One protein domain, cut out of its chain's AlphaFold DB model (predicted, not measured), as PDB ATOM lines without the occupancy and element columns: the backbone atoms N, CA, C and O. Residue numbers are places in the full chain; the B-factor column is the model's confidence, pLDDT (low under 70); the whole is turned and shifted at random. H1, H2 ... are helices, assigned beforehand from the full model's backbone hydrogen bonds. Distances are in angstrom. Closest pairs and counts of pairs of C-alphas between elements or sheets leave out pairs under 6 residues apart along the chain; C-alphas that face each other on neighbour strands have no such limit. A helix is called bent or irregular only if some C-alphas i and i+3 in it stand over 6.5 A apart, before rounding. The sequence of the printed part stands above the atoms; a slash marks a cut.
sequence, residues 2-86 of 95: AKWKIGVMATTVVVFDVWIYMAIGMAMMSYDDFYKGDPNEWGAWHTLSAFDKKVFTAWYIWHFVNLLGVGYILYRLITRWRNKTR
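This is residues 2 to 86 of the 95 residues of an uncharacterized protein of Mucilaginibacter pedocola (UniProt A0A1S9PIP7). Two long helices, H2 and H1, form a helical hairpin opened into a V: they meet near the ends that the chain joins, and their other ends spread apart as two free arms, residues 2 to 16 and residues 67 to 86. A loop, residues 35 to 49, makes the turn at the closed end of the V. The printed part has 85 residues, with two named helices in the order H1, H2 and no named strand; the class is all helix. The whole is extended, with a radius of gyration of the C-alphas of 18.7 A and spans of 59 by 29 by 18 A.

H2, residues 50 to 85, and H1, residues 2 to 34, touch, and their closest C-alphas are those of Val 55 and Ile 24, 6.4 A apart. H2 touches H1 with its residues 52 to 59 alone, and H1 touches H2 with its residues 21 to 31 alone. They run opposite ways at a shallow tilt of 31 degrees, with their centres 14.5 A apart. O i to N i+4 pairs are within hydrogen-bond range in 31 of 32 cases in H2 and 27 of 29 in H1.

H2 runs 53.0 A from C-alpha 50 at (36.041, 36.826, -25.576) to C-alpha 85 at (7.319, 4.682, -56.342). H1 runs 49.7 A from C-alpha 2 at (-0.853, 10.032, -30.579) to C-alpha 34. H1 has a kink of 25 degrees near residue 27; it is neither bent nor irregular, but only just: C-alphas 27 and 30 are 6.2 A apart.

The two C-alphas farthest apart are those of Lys 36 and Arg 86, at 60.1 A. The link from H1 to H2 is long, with 15 residues. The printed part has no cut. Its mean pLDDT is 89.3, and residue 2 and residues 85 to 86 are under 70.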
ATOM      1  N   ALA A   2      -2.278   9.732 -30.326       66.31
ATOM      2  CA  ALA A   2      -0.853  10.032 -30.579       66.31
ATOM      3  C   ALA A   2      -0.574  11.285 -31.447       66.31
ATOM      4  O   ALA A   2       0.474  11.905 -31.308       66.31
ATOM      5  N   LYS A   3      -1.505  11.688 -32.328       74.69
ATOM      6  CA  LYS A   3      -1.277  12.768 -33.312       74.69
ATOM      7  C   LYS A   3      -1.123  14.162 -32.683       74.69
ATOM      8  O   LYS A   3      -0.276  14.925 -33.129       74.69
ATOM      9  N   TRP A   4      -1.886  14.471 -31.631       81.56
ATOM     10  CA  TRP A   4      -1.793  15.771 -30.951       81.56
ATOM     11  C   TRP A   4      -0.451  15.935 -30.225       81.56
ATOM     12  O   TRP A   4       0.164  16.990 -30.317       81.56
ATOM     13  N   LYS A   5       0.059  14.860 -29.603       83.69
ATOM     14  CA  LYS A   5       1.378  14.851 -28.951       83.69
ATOM     15  C   LYS A   5       2.500  15.147 -29.948       83.69
ATOM     16  O   LYS A   5       3.407  15.903 -29.634       83.69
ATOM     17  N   ILE A   6       2.415  14.589 -31.160       85.56
ATOM     18  CA  ILE A   6       3.381  14.860 -32.237       85.56
ATOM     19  C   ILE A   6       3.335  16.332 -32.656       85.56
ATOM     20  O   ILE A   6       4.388  16.941 -32.811       85.56
ATOM     21  N   GLY A   7       2.135  16.906 -32.794       85.50
ATOM     22  CA  GLY A   7       1.967  18.330 -33.097       85.50
ATOM     23  C   GLY A   7       2.602  19.227 -32.034       85.50
ATOM     24  O   GLY A   7       3.425  20.069 -32.367       85.50
ATOM     25  N   VAL A   8       2.304  18.978 -30.755       91.81
ATOM     26  CA  VAL A   8       2.875  19.744 -29.633       91.81
ATOM     27  C   VAL A   8       4.400  19.636 -29.592       91.81
ATOM     28  O   VAL A   8       5.073  20.651 -29.426       91.81
ATOM     29  N   MET A   9       4.966  18.439 -29.788       88.62
ATOM     30  CA  MET A   9       6.423  18.260 -29.838       88.62
ATOM     31  C   MET A   9       7.053  19.045 -30.995       88.62
ATOM     32  O   MET A   9       8.043  19.737 -30.783       88.62
ATOM     33  N   ALA A  10       6.465  18.991 -32.193       87.81
ATOM     34  CA  ALA A  10       6.969  19.733 -33.348       87.81
ATOM     35  C   ALA A  10       6.916  21.251 -33.119       87.81
ATOM     36  O   ALA A  10       7.908  21.938 -33.346       87.81
ATOM     37  N   THR A  11       5.794  21.769 -32.611       92.44
ATOM     38  CA  THR A  11       5.656  23.193 -32.283       92.44
ATOM     39  C   THR A  11       6.655  23.624 -31.213       92.44
ATOM     40  O   THR A  11       7.278  24.667 -31.359       92.44
ATOM     41  N   THR A  12       6.860  22.811 -30.173       94.38
ATOM     42  CA  THR A  12       7.813  23.125 -29.096       94.38
ATOM     43  C   THR A  12       9.238  23.240 -29.629       94.38
ATOM     44  O   THR A  12       9.941  24.177 -29.269       94.38
ATOM     45  N   VAL A  13       9.652  22.333 -30.522       90.88
ATOM     46  CA  VAL A  13      10.980  22.387 -31.154       90.88
ATOM     47  C   VAL A  13      11.158  23.677 -31.952       90.88
ATOM     48  O   VAL A  13      12.177  24.335 -31.800       90.88
ATOM     49  N   VAL A  14      10.160  24.073 -32.749       92.94
ATOM     50  CA  VAL A  14      10.226  25.314 -33.543       92.94
ATOM     51  C   VAL A  14      10.271  26.551 -32.645       92.94
ATOM     52  O   VAL A  14      11.078  27.445 -32.871       92.94
ATOM     53  N   VAL A  15       9.432  26.610 -31.608       96.19
ATOM     54  CA  VAL A  15       9.427  27.740 -30.664       96.19
ATOM     55  C   VAL A  15      10.765  27.846 -29.935       96.19
ATOM     56  O   VAL A  15      11.295  28.943 -29.787       96.19
ATOM     57  N   PHE A  16      11.327  26.715 -29.510       95.06
ATOM     58  CA  PHE A  16      12.628  26.674 -28.854       95.06
ATOM     59  C   PHE A  16      13.763  27.110 -29.788       95.06
ATOM     60  O   PHE A  16      14.628  27.876 -29.376       95.06
ATOM     61  N   ASP A  17      13.727  26.681 -31.050       94.25
ATOM     62  CA  ASP A  17      14.691  27.093 -32.072       94.25
ATOM     63  C   ASP A  17      14.670  28.613 -32.294       94.25
ATOM     64  O   ASP A  17      15.698  29.282 -32.185       94.25
ATOM     65  N   VAL A  18      13.476  29.180 -32.487       95.81
ATOM     66  CA  VAL A  18      13.289  30.632 -32.611       95.81
ATOM     67  C   VAL A  18      13.778  31.356 -31.355       95.81
ATOM     68  O   VAL A  18      14.437  32.390 -31.458       95.81
ATOM     69  N   TRP A  19      13.511  30.811 -30.166       96.75
ATOM     70  CA  TRP A  19      13.978  31.393 -28.909       96.75
ATOM     71  C   TRP A  19      15.505  31.416 -28.796       96.75
ATOM     72  O   TRP A  19      16.061  32.423 -28.361       96.75
ATOM     73  N   ILE A  20      16.197  30.367 -29.246       95.44
ATOM     74  CA  ILE A  20      17.665  30.341 -29.268       95.44
ATOM     75  C   ILE A  20      18.219  31.371 -30.248       95.44
ATOM     76  O   ILE A  20      19.147  32.099 -29.894       95.44
ATOM     77  N   TYR A  21      17.634  31.495 -31.439       95.00
ATOM     78  CA  TYR A  21      18.039  32.537 -32.383       95.00
ATOM     79  C   TYR A  21      17.828  33.943 -31.825       95.00
ATOM     80  O   TYR A  21      18.704  34.791 -31.982       95.00
ATOM     81  N   MET A  22      16.720  34.182 -31.117       95.75
ATOM     82  CA  MET A  22      16.500  35.452 -30.422       95.75
ATOM     83  C   MET A  22      17.542  35.682 -29.323       95.75
ATOM     84  O   MET A  22      18.112  36.766 -29.255       95.75
ATOM     85  N   ALA A  23      17.833  34.682 -28.488       95.06
ATOM     86  CA  ALA A  23      18.811  34.802 -27.407       95.06
ATOM     87  C   ALA A  23      20.226  35.095 -27.930       95.06
ATOM     88  O   ALA A  23      20.901  35.992 -27.426       95.06
ATOM     89  N   ILE A  24      20.655  34.376 -28.969       94.81
ATOM     90  CA  ILE A  24      21.950  34.596 -29.619       94.81
ATOM     91  C   ILE A  24      21.976  35.968 -30.301       94.81
ATOM     92  O   ILE A  24      22.942  36.706 -30.127       94.81
ATOM     93  N   GLY A  25      20.911  36.349 -31.013       92.75
ATOM     94  CA  GLY A  25      20.808  37.655 -31.667       92.75
ATOM     95  C   GLY A  25      20.899  38.817 -30.678       92.75
ATOM     96  O   GLY A  25      21.680  39.739 -30.889       92.75
ATOM     97  N   MET A  26      20.185  38.738 -29.551       93.44
ATOM     98  CA  MET A  26      20.287  39.731 -28.475       93.44
ATOM     99  C   MET A  26      21.697  39.790 -27.877       93.44
ATOM    100  O   MET A  26      22.188  40.872 -27.573       93.44
ATOM    101  N   ALA A  27      22.377  38.650 -27.730       91.25
ATOM    102  CA  ALA A  27      23.754  38.636 -27.246       91.25
ATOM    103  C   ALA A  27      24.728  39.298 -28.243       91.25
ATOM    104  O   ALA A  27      25.665  39.976 -27.820       91.25
ATOM    105  N   MET A  28      24.483  39.160 -29.552       91.06
ATOM    106  CA  MET A  28      25.282  39.794 -30.610       91.06
ATOM    107  C   MET A  28      25.021  41.299 -30.761       91.06
ATOM    108  O   MET A  28      25.908  41.994 -31.243       91.06
ATOM    109  N   MET A  29      23.868  41.824 -30.324       90.31
ATOM    110  CA  MET A  29      23.583  43.271 -30.385       90.31
ATOM    111  C   MET A  29      24.624  44.099 -29.632       90.31
ATOM    112  O   MET A  29      25.002  45.168 -30.090       90.31
ATOM    113  N   SER A  30      25.149  43.573 -28.521       85.44
ATOM    114  CA  SER A  30      26.216  44.255 -27.788       85.44
ATOM    115  C   SER A  30      27.460  44.475 -28.653       85.44
ATOM    116  O   SER A  30      28.024  45.563 -28.651       85.44
ATOM    117  N   TYR A  31      27.858  43.483 -29.451       85.75
ATOM    118  CA  TYR A  31      28.974  43.634 -30.377       85.75
ATOM    119  C   TYR A  31      28.690  44.721 -31.420       85.75
ATOM    120  O   TYR A  31      29.557  45.549 -31.681       85.75
ATOM    121  N   ASP A  32      27.470  44.754 -31.956       86.38
ATOM    122  CA  ASP A  32      27.060  45.731 -32.969       86.38
ATOM    123  C   ASP A  32      27.079  47.174 -32.433       86.38
ATOM    124  O   ASP A  32      27.633  48.069 -33.067       86.38
ATOM    125  N   ASP A  33      26.585  47.386 -31.209       86.62
ATOM    126  CA  ASP A  33      26.541  48.705 -30.565       86.62
ATOM    127  C   ASP A  33      27.938  49.259 -30.222       86.62
ATOM    128  O   ASP A  33      28.155  50.476 -30.200       86.62
ATOM    129  N   PHE A  34      28.900  48.381 -29.916       84.38
ATOM    130  CA  PHE A  34      30.250  48.778 -29.503       84.38
ATOM    131  C   PHE A  34      31.278  48.764 -30.639       84.38
ATOM    132  O   PHE A  34      32.366  49.334 -30.478       84.38
ATOM    133  N   TYR A  35      30.969  48.149 -31.779       85.00
ATOM    134  CA  TYR A  35      31.893  48.061 -32.900       85.00
ATOM    135  C   TYR A  35      32.037  49.409 -33.621       85.00
ATOM    136  O   TYR A  35      31.084  49.969 -34.151       85.00
ATOM    137  N   LYS A  36      33.267  49.937 -33.665       85.38
ATOM    138  CA  LYS A  36      33.614  51.204 -34.346       85.38
ATOM    139  C   LYS A  36      34.653  51.032 -35.461       85.38
ATOM    140  O   LYS A  36      35.235  52.020 -35.904       85.38
ATOM    141  N   GLY A  37      34.948  49.787 -35.838       85.44
ATOM    142  CA  GLY A  37      35.938  49.458 -36.868       85.44
ATOM    143  C   GLY A  37      35.394  49.613 -38.290       85.44
ATOM    144  O   GLY A  37      34.294  50.124 -38.495       85.44
ATOM    145  N   ASP A  38      36.165  49.151 -39.277       86.88
ATOM    146  CA  ASP A  38      35.712  49.102 -40.670       86.88
ATOM    147  C   ASP A  38      34.460  48.204 -40.766       86.88
ATOM    148  O   ASP A  38      34.504  47.061 -40.296       86.88
ATOM    149  N   PRO A  39      33.342  48.661 -41.357       85.00
ATOM    150  CA  PRO A  39      32.167  47.821 -41.590       85.00
ATOM    151  C   PRO A  39      32.476  46.494 -42.299       85.00
ATOM    152  O   PRO A  39      31.800  45.498 -42.057       85.00
ATOM    153  N   ASN A  40      33.518  46.448 -43.134       85.94
ATOM    154  CA  ASN A  40      33.953  45.239 -43.835       85.94
ATOM    155  C   ASN A  40      34.640  44.216 -42.914       85.94
ATOM    156  O   ASN A  40      34.731  43.038 -43.257       85.94
ATOM    157  N   GLU A  41      35.124  44.652 -41.752       87.56
ATOM    158  CA  GLU A  41      35.736  43.808 -40.718       87.56
ATOM    159  C   GLU A  41      34.733  43.422 -39.614       87.56
ATOM    160  O   GLU A  41      35.081  42.748 -38.635       87.56
ATOM    161  N   TRP A  42      33.464  43.813 -39.764       84.50
ATOM    162  CA  TRP A  42      32.405  43.414 -38.849       84.50
ATOM    163  C   TRP A  42      32.261  41.884 -38.840       84.50
ATOM    164  O   TRP A  42      32.123  41.239 -39.880       84.50
ATOM    165  N   GLY A  43      32.333  41.283 -37.650       83.31
ATOM    166  CA  GLY A  43      32.298  39.830 -37.484       83.31
ATOM    167  C   GLY A  43      33.634  39.123 -37.745       83.31
ATOM    168  O   GLY A  43      33.691  37.893 -37.671       83.31
ATOM    169  N   ALA A  44      34.721  39.855 -38.016       87.81
ATOM    170  CA  ALA A  44      36.048  39.261 -38.113       87.81
ATOM    171  C   ALA A  44      36.511  38.708 -36.753       87.81
ATOM    172  O   ALA A  44      36.361  39.319 -35.702       87.81
ATOM    173  N   TRP A  45      37.152  37.538 -36.740       86.50
ATOM    174  CA  TRP A  45      37.495  36.871 -35.474       86.50
ATOM    175  C   TRP A  45      38.405  37.695 -34.540       86.50
ATOM    176  O   TRP A  45      38.388  37.514 -33.320       86.50
ATOM    177  N   HIS A  46      39.228  38.580 -35.103       87.06
ATOM    178  CA  HIS A  46      40.164  39.409 -34.347       87.06
ATOM    179  C   HIS A  46      39.508  40.648 -33.717       87.06
ATOM    180  O   HIS A  46      40.060  41.175 -32.755       87.06
ATOM    181  N   THR A  47      38.338  41.075 -34.204       86.69
ATOM    182  CA  THR A  47      37.585  42.221 -33.672       86.69
ATOM    183  C   THR A  47      36.639  41.823 -32.533       86.69
ATOM    184  O   THR A  47      36.251  42.665 -31.727       86.69
ATOM    185  N   LEU A  48      36.322  40.529 -32.412       87.56
ATOM    186  CA  LEU A  48      35.428  39.979 -31.390       87.56
ATOM    187  C   LEU A  48      36.077  39.902 -29.998       87.56
ATOM    188  O   LEU A  48      37.182  39.360 -29.827       87.56
ATOM    189  N   SER A  49      35.329  40.319 -28.972       90.25
ATOM    190  CA  SER A  49      35.705  40.076 -27.578       90.25
ATOM    191  C   SER A  49      35.626  38.583 -27.226       90.25
ATOM    192  O   SER A  49      35.095  37.750 -27.966       90.25
ATOM    193  N   ALA A  50      36.144  38.205 -26.054       90.38
ATOM    194  CA  ALA A  50      36.041  36.826 -25.576       90.38
ATOM    195  C   ALA A  50      34.583  36.367 -25.375       90.38
ATOM    196  O   ALA A  50      34.307  35.171 -25.473       90.38
ATOM    197  N   PHE A  51      33.663  37.292 -25.084       90.69
ATOM    198  CA  PHE A  51      32.235  36.994 -25.002       90.69
ATOM    199  C   PHE A  51      31.648  36.795 -26.401       90.69
ATOM    200  O   PHE A  51      31.068  35.742 -26.665       90.69
ATOM    201  N   ASP A  52      31.909  37.721 -27.324       90.88
ATOM    202  CA  ASP A  52      31.356  37.662 -28.682       90.88
ATOM    203  C   ASP A  52      31.834  36.417 -29.430       90.88
ATOM    204  O   ASP A  52      31.046  35.755 -30.096       90.88
ATOM    205  N   LYS A  53      33.089  35.994 -29.229       93.06
ATOM    206  CA  LYS A  53      33.606  34.722 -29.767       93.06
ATOM    207  C   LYS A  53      32.787  33.517 -29.319       93.06
ATOM    208  O   LYS A  53      32.533  32.620 -30.124       93.06
ATOM    209  N   LYS A  54      32.369  33.476 -28.049       94.25
ATOM    210  CA  LYS A  54      31.513  32.396 -27.530       94.25
ATOM    211  C   LYS A  54      30.131  32.454 -28.170       94.25
ATOM    212  O   LYS A  54      29.622  31.410 -28.566       94.25
ATOM    213  N   VAL A  55      29.562  33.649 -28.308       94.38
ATOM    214  CA  VAL A  55      28.246  33.858 -28.928       94.38
ATOM    215  C   VAL A  55      28.265  33.464 -30.409       94.38
ATOM    216  O   VAL A  55      27.436  32.662 -30.830       94.38
ATOM    217  N   PHE A  56      29.255  33.918 -31.181       92.94
ATOM    218  CA  PHE A  56      29.449  33.535 -32.585       92.94
ATOM    219  C   PHE A  56      29.677  32.028 -32.738       92.94
ATOM    220  O   PHE A  56      29.111  31.391 -33.622       92.94
ATOM    221  N   THR A  57      30.468  31.420 -31.851       94.25
ATOM    222  CA  THR A  57      30.676  29.964 -31.867       94.25
ATOM    223  C   THR A  57      29.375  29.215 -31.579       94.25
ATOM    224  O   THR A  57      29.048  28.265 -32.287       94.25
ATOM    225  N   ALA A  58      28.598  29.657 -30.585       95.06
ATOM    226  CA  ALA A  58      27.284  29.092 -30.286       95.06
ATOM    227  C   ALA A  58      26.326  29.231 -31.480       95.06
ATOM    228  O   ALA A  58      25.617  28.281 -31.806       95.06
ATOM    229  N   TRP A  59      26.364  30.368 -32.180       94.81
ATOM    230  CA  TRP A  59      25.589  30.612 -33.394       94.81
ATOM    231  C   TRP A  59      25.921  29.625 -34.522       94.81
ATOM    232  O   TRP A  59      25.006  29.052 -35.121       94.81
ATOM    233  N   TYR A  60      27.209  29.371 -34.778       95.12
ATOM    234  CA  TYR A  60      27.646  28.382 -35.770       95.12
ATOM    235  C   TYR A  60      27.290  26.947 -35.372       95.12
ATOM    236  O   TYR A  60      26.817  26.179 -36.210       95.12
ATOM    237  N   ILE A  61      27.475  26.581 -34.099       96.44
ATOM    238  CA  ILE A  61      27.088  25.259 -33.584       96.44
ATOM    239  C   ILE A  61      25.583  25.048 -33.764       96.44
ATOM    240  O   ILE A  61      25.166  23.991 -34.235       96.44
ATOM    241  N   TRP A  62      24.767  26.054 -33.441       96.62
ATOM    242  CA  TRP A  62      23.317  25.957 -33.574       96.62
ATOM    243  C   TRP A  62      22.885  25.795 -35.036       96.62
ATOM    244  O   TRP A  62      22.104  24.901 -35.360       96.62
ATOM    245  N   HIS A  63      23.481  26.570 -35.948       95.19
ATOM    246  CA  HIS A  63      23.275  26.396 -37.389       95.19
ATOM    247  C   HIS A  63      23.649  24.997 -37.875       95.19
ATOM    248  O   HIS A  63      22.921  24.407 -38.673       95.19
ATOM    249  N   PHE A  64      24.761  24.449 -37.391       96.62
ATOM    250  CA  PHE A  64      25.186  23.102 -37.745       96.62
ATOM    251  C   PHE A  64      24.181  22.043 -37.270       96.62
ATOM    252  O   PHE A  64      23.810  21.158 -38.041       96.62
ATOM    253  N   VAL A  65      23.670  22.167 -36.041       95.19
ATOM    254  CA  VAL A  65      22.608  21.292 -35.515       95.19
ATOM    255  C   VAL A  65      21.348  21.374 -36.382       95.19
ATOM    256  O   VAL A  65      20.800  20.336 -36.764       95.19
ATOM    257  N   ASN A  66      20.924  22.582 -36.765       93.50
ATOM    258  CA  ASN A  66      19.770  22.777 -37.643       93.50
ATOM    259  C   ASN A  66      19.985  22.188 -39.039       93.50
ATOM    260  O   ASN A  66      19.095  21.520 -39.570       93.50
ATOM    261  N   LEU A  67      21.179  22.350 -39.613       95.81
ATOM    262  CA  LEU A  67      21.532  21.757 -40.900       95.81
ATOM    263  C   LEU A  67      21.434  20.225 -40.861       95.81
ATOM    264  O   LEU A  67      20.859  19.622 -41.770       95.81
ATOM    265  N   LEU A  68      21.937  19.591 -39.796       95.75
ATOM    266  CA  LEU A  68      21.807  18.145 -39.595       95.75
ATOM    267  C   LEU A  68      20.341  17.718 -39.438       95.75
ATOM    268  O   LEU A  68      19.922  16.724 -40.038       95.75
ATOM    269  N   GLY A  69      19.552  18.474 -38.671       92.12
ATOM    270  CA  GLY A  69      18.125  18.215 -38.474       92.12
ATOM    271  C   GLY A  69      17.336  18.264 -39.784       92.12
ATOM    272  O   GLY A  69      16.622  17.316 -40.125       92.12
ATOM    273  N   VAL A  70      17.515  19.333 -40.564       92.25
ATOM    274  CA  VAL A  70      16.890  19.494 -41.885       92.25
ATOM    275  C   VAL A  70      17.370  18.406 -42.846       92.25
ATOM    276  O   VAL A  70      16.547  17.769 -43.506       92.25
ATOM    277  N   GLY A  71      18.676  18.125 -42.880       95.25
ATOM    278  CA  GLY A  71      19.257  17.068 -43.709       95.25
ATOM    279  C   GLY A  71      18.647  15.692 -43.426       95.25
ATOM    280  O   GLY A  71      18.269  14.975 -44.356       95.25
ATOM    281  N   TYR A  72      18.454  15.344 -42.151       93.69
ATOM    282  CA  TYR A  72      17.791  14.101 -41.754       93.69
ATOM    283  C   TYR A  72      16.322  14.046 -42.204       93.69
ATOM    284  O   TYR A  72      15.868  13.022 -42.730       93.69
ATOM    285  N   ILE A  73      15.568  15.138 -42.030       91.44
ATOM    286  CA  ILE A  73      14.166  15.219 -42.469       91.44
ATOM    287  C   ILE A  73      14.076  15.025 -43.986       91.44
ATOM    288  O   ILE A  73      13.281  14.199 -44.448       91.44
ATOM    289  N   LEU A  74      14.917  15.719 -44.757       94.00
ATOM    290  CA  LEU A  74      14.974  15.600 -46.215       94.00
ATOM    291  C   LEU A  74      15.332  14.178 -46.653       94.00
ATOM    292  O   LEU A  74      14.615  13.591 -47.464       94.00
ATOM    293  N   TYR A  75      16.373  13.581 -46.067       93.94
ATOM    294  CA  TYR A  75      16.759  12.194 -46.331       93.94
ATOM    295  C   TYR A  75      15.589  11.223 -46.115       93.94
ATOM    296  O   TYR A  75      15.309  10.351 -46.950       93.94
ATOM    297  N   ARG A  76      14.856  11.390 -45.008       91.06
ATOM    298  CA  ARG A  76      13.703  10.548 -44.678       91.06
ATOM    299  C   ARG A  76      12.546  10.746 -45.657       91.06
ATOM    300  O   ARG A  76      11.892   9.763 -46.016       91.06
ATOM    301  N   LEU A  77      12.284  11.980 -46.090       91.38
ATOM    302  CA  LEU A  77      11.263  12.280 -47.095       91.38
ATOM    303  C   LEU A  77      11.617  11.639 -48.440       91.38
ATOM    304  O   LEU A  77      10.817  10.859 -48.954       91.38
ATOM    305  N   ILE A  78      12.835  11.851 -48.944       92.25
ATOM    306  CA  ILE A  78      13.313  11.275 -50.212       92.25
ATOM    307  C   ILE A  78      13.212   9.744 -50.188       92.25
ATOM    308  O   ILE A  78      12.691   9.131 -51.121       92.25
ATOM    309  N   THR A  79      13.638   9.110 -49.092       90.50
ATOM    310  CA  THR A  79      13.586   7.647 -48.948       90.50
ATOM    311  C   THR A  79      12.148   7.124 -48.947       90.50
ATOM    312  O   THR A  79      11.852   6.119 -49.596       90.50
ATOM    313  N   ARG A  80      11.220   7.815 -48.268       87.69
ATOM    314  CA  ARG A  80       9.791   7.462 -48.290       87.69
ATOM    315  C   ARG A  80       9.190   7.589 -49.683       87.69
ATOM    316  O   ARG A  80       8.417   6.722 -50.080       87.69
ATOM    317  N   TRP A  81       9.545   8.639 -50.415       87.00
ATOM    318  CA  TRP A  81       9.035   8.870 -51.763       87.00
ATOM    319  C   TRP A  81       9.539   7.788 -52.719       87.00
ATOM    320  O   TRP A  81       8.725   7.165 -53.395       87.00
ATOM    321  N   ARG A  82      10.841   7.467 -52.674       82.44
ATOM    322  CA  ARG A  82      11.458   6.385 -53.462       82.44
ATOM    323  C   ARG A  82      10.812   5.018 -53.216       82.44
ATOM    324  O   ARG A  82      10.650   4.236 -54.147       82.44
ATOM    325  N   ASN A  83      10.454   4.707 -51.972       75.94
ATOM    326  CA  ASN A  83       9.837   3.420 -51.642       75.94
ATOM    327  C   ASN A  83       8.363   3.350 -52.067       75.94
ATOM    328  O   ASN A  83       7.875   2.267 -52.366       75.94
ATOM    329  N   LYS A  84       7.662   4.489 -52.134       72.69
ATOM    330  CA  LYS A  84       6.275   4.558 -52.616       72.69
ATOM    331  C   LYS A  84       6.183   4.398 -54.141       72.69
ATOM    332  O   LYS A  84       5.174   3.909 -54.635       72.69
ATOM    333  N   THR A  85       7.228   4.791 -54.875       65.31
ATOM    334  CA  THR A  85       7.319   4.682 -56.342       65.31
ATOM    335  C   THR A  85       7.945   3.385 -56.851       65.31
ATOM    336  O   THR A  85       7.893   3.147 -58.054       65.31
ATOM    337  N   ARG A  86       8.488   2.512 -55.989       57.16
ATOM    338  CA  ARG A  86       8.816   1.128 -56.369       57.16
ATOM    339  C   ARG A  86       7.545   0.277 -56.262       57.16
ATOM    340  O   ARG A  86       7.177  -0.088 -55.146       57.16
TER     341      ARG A  86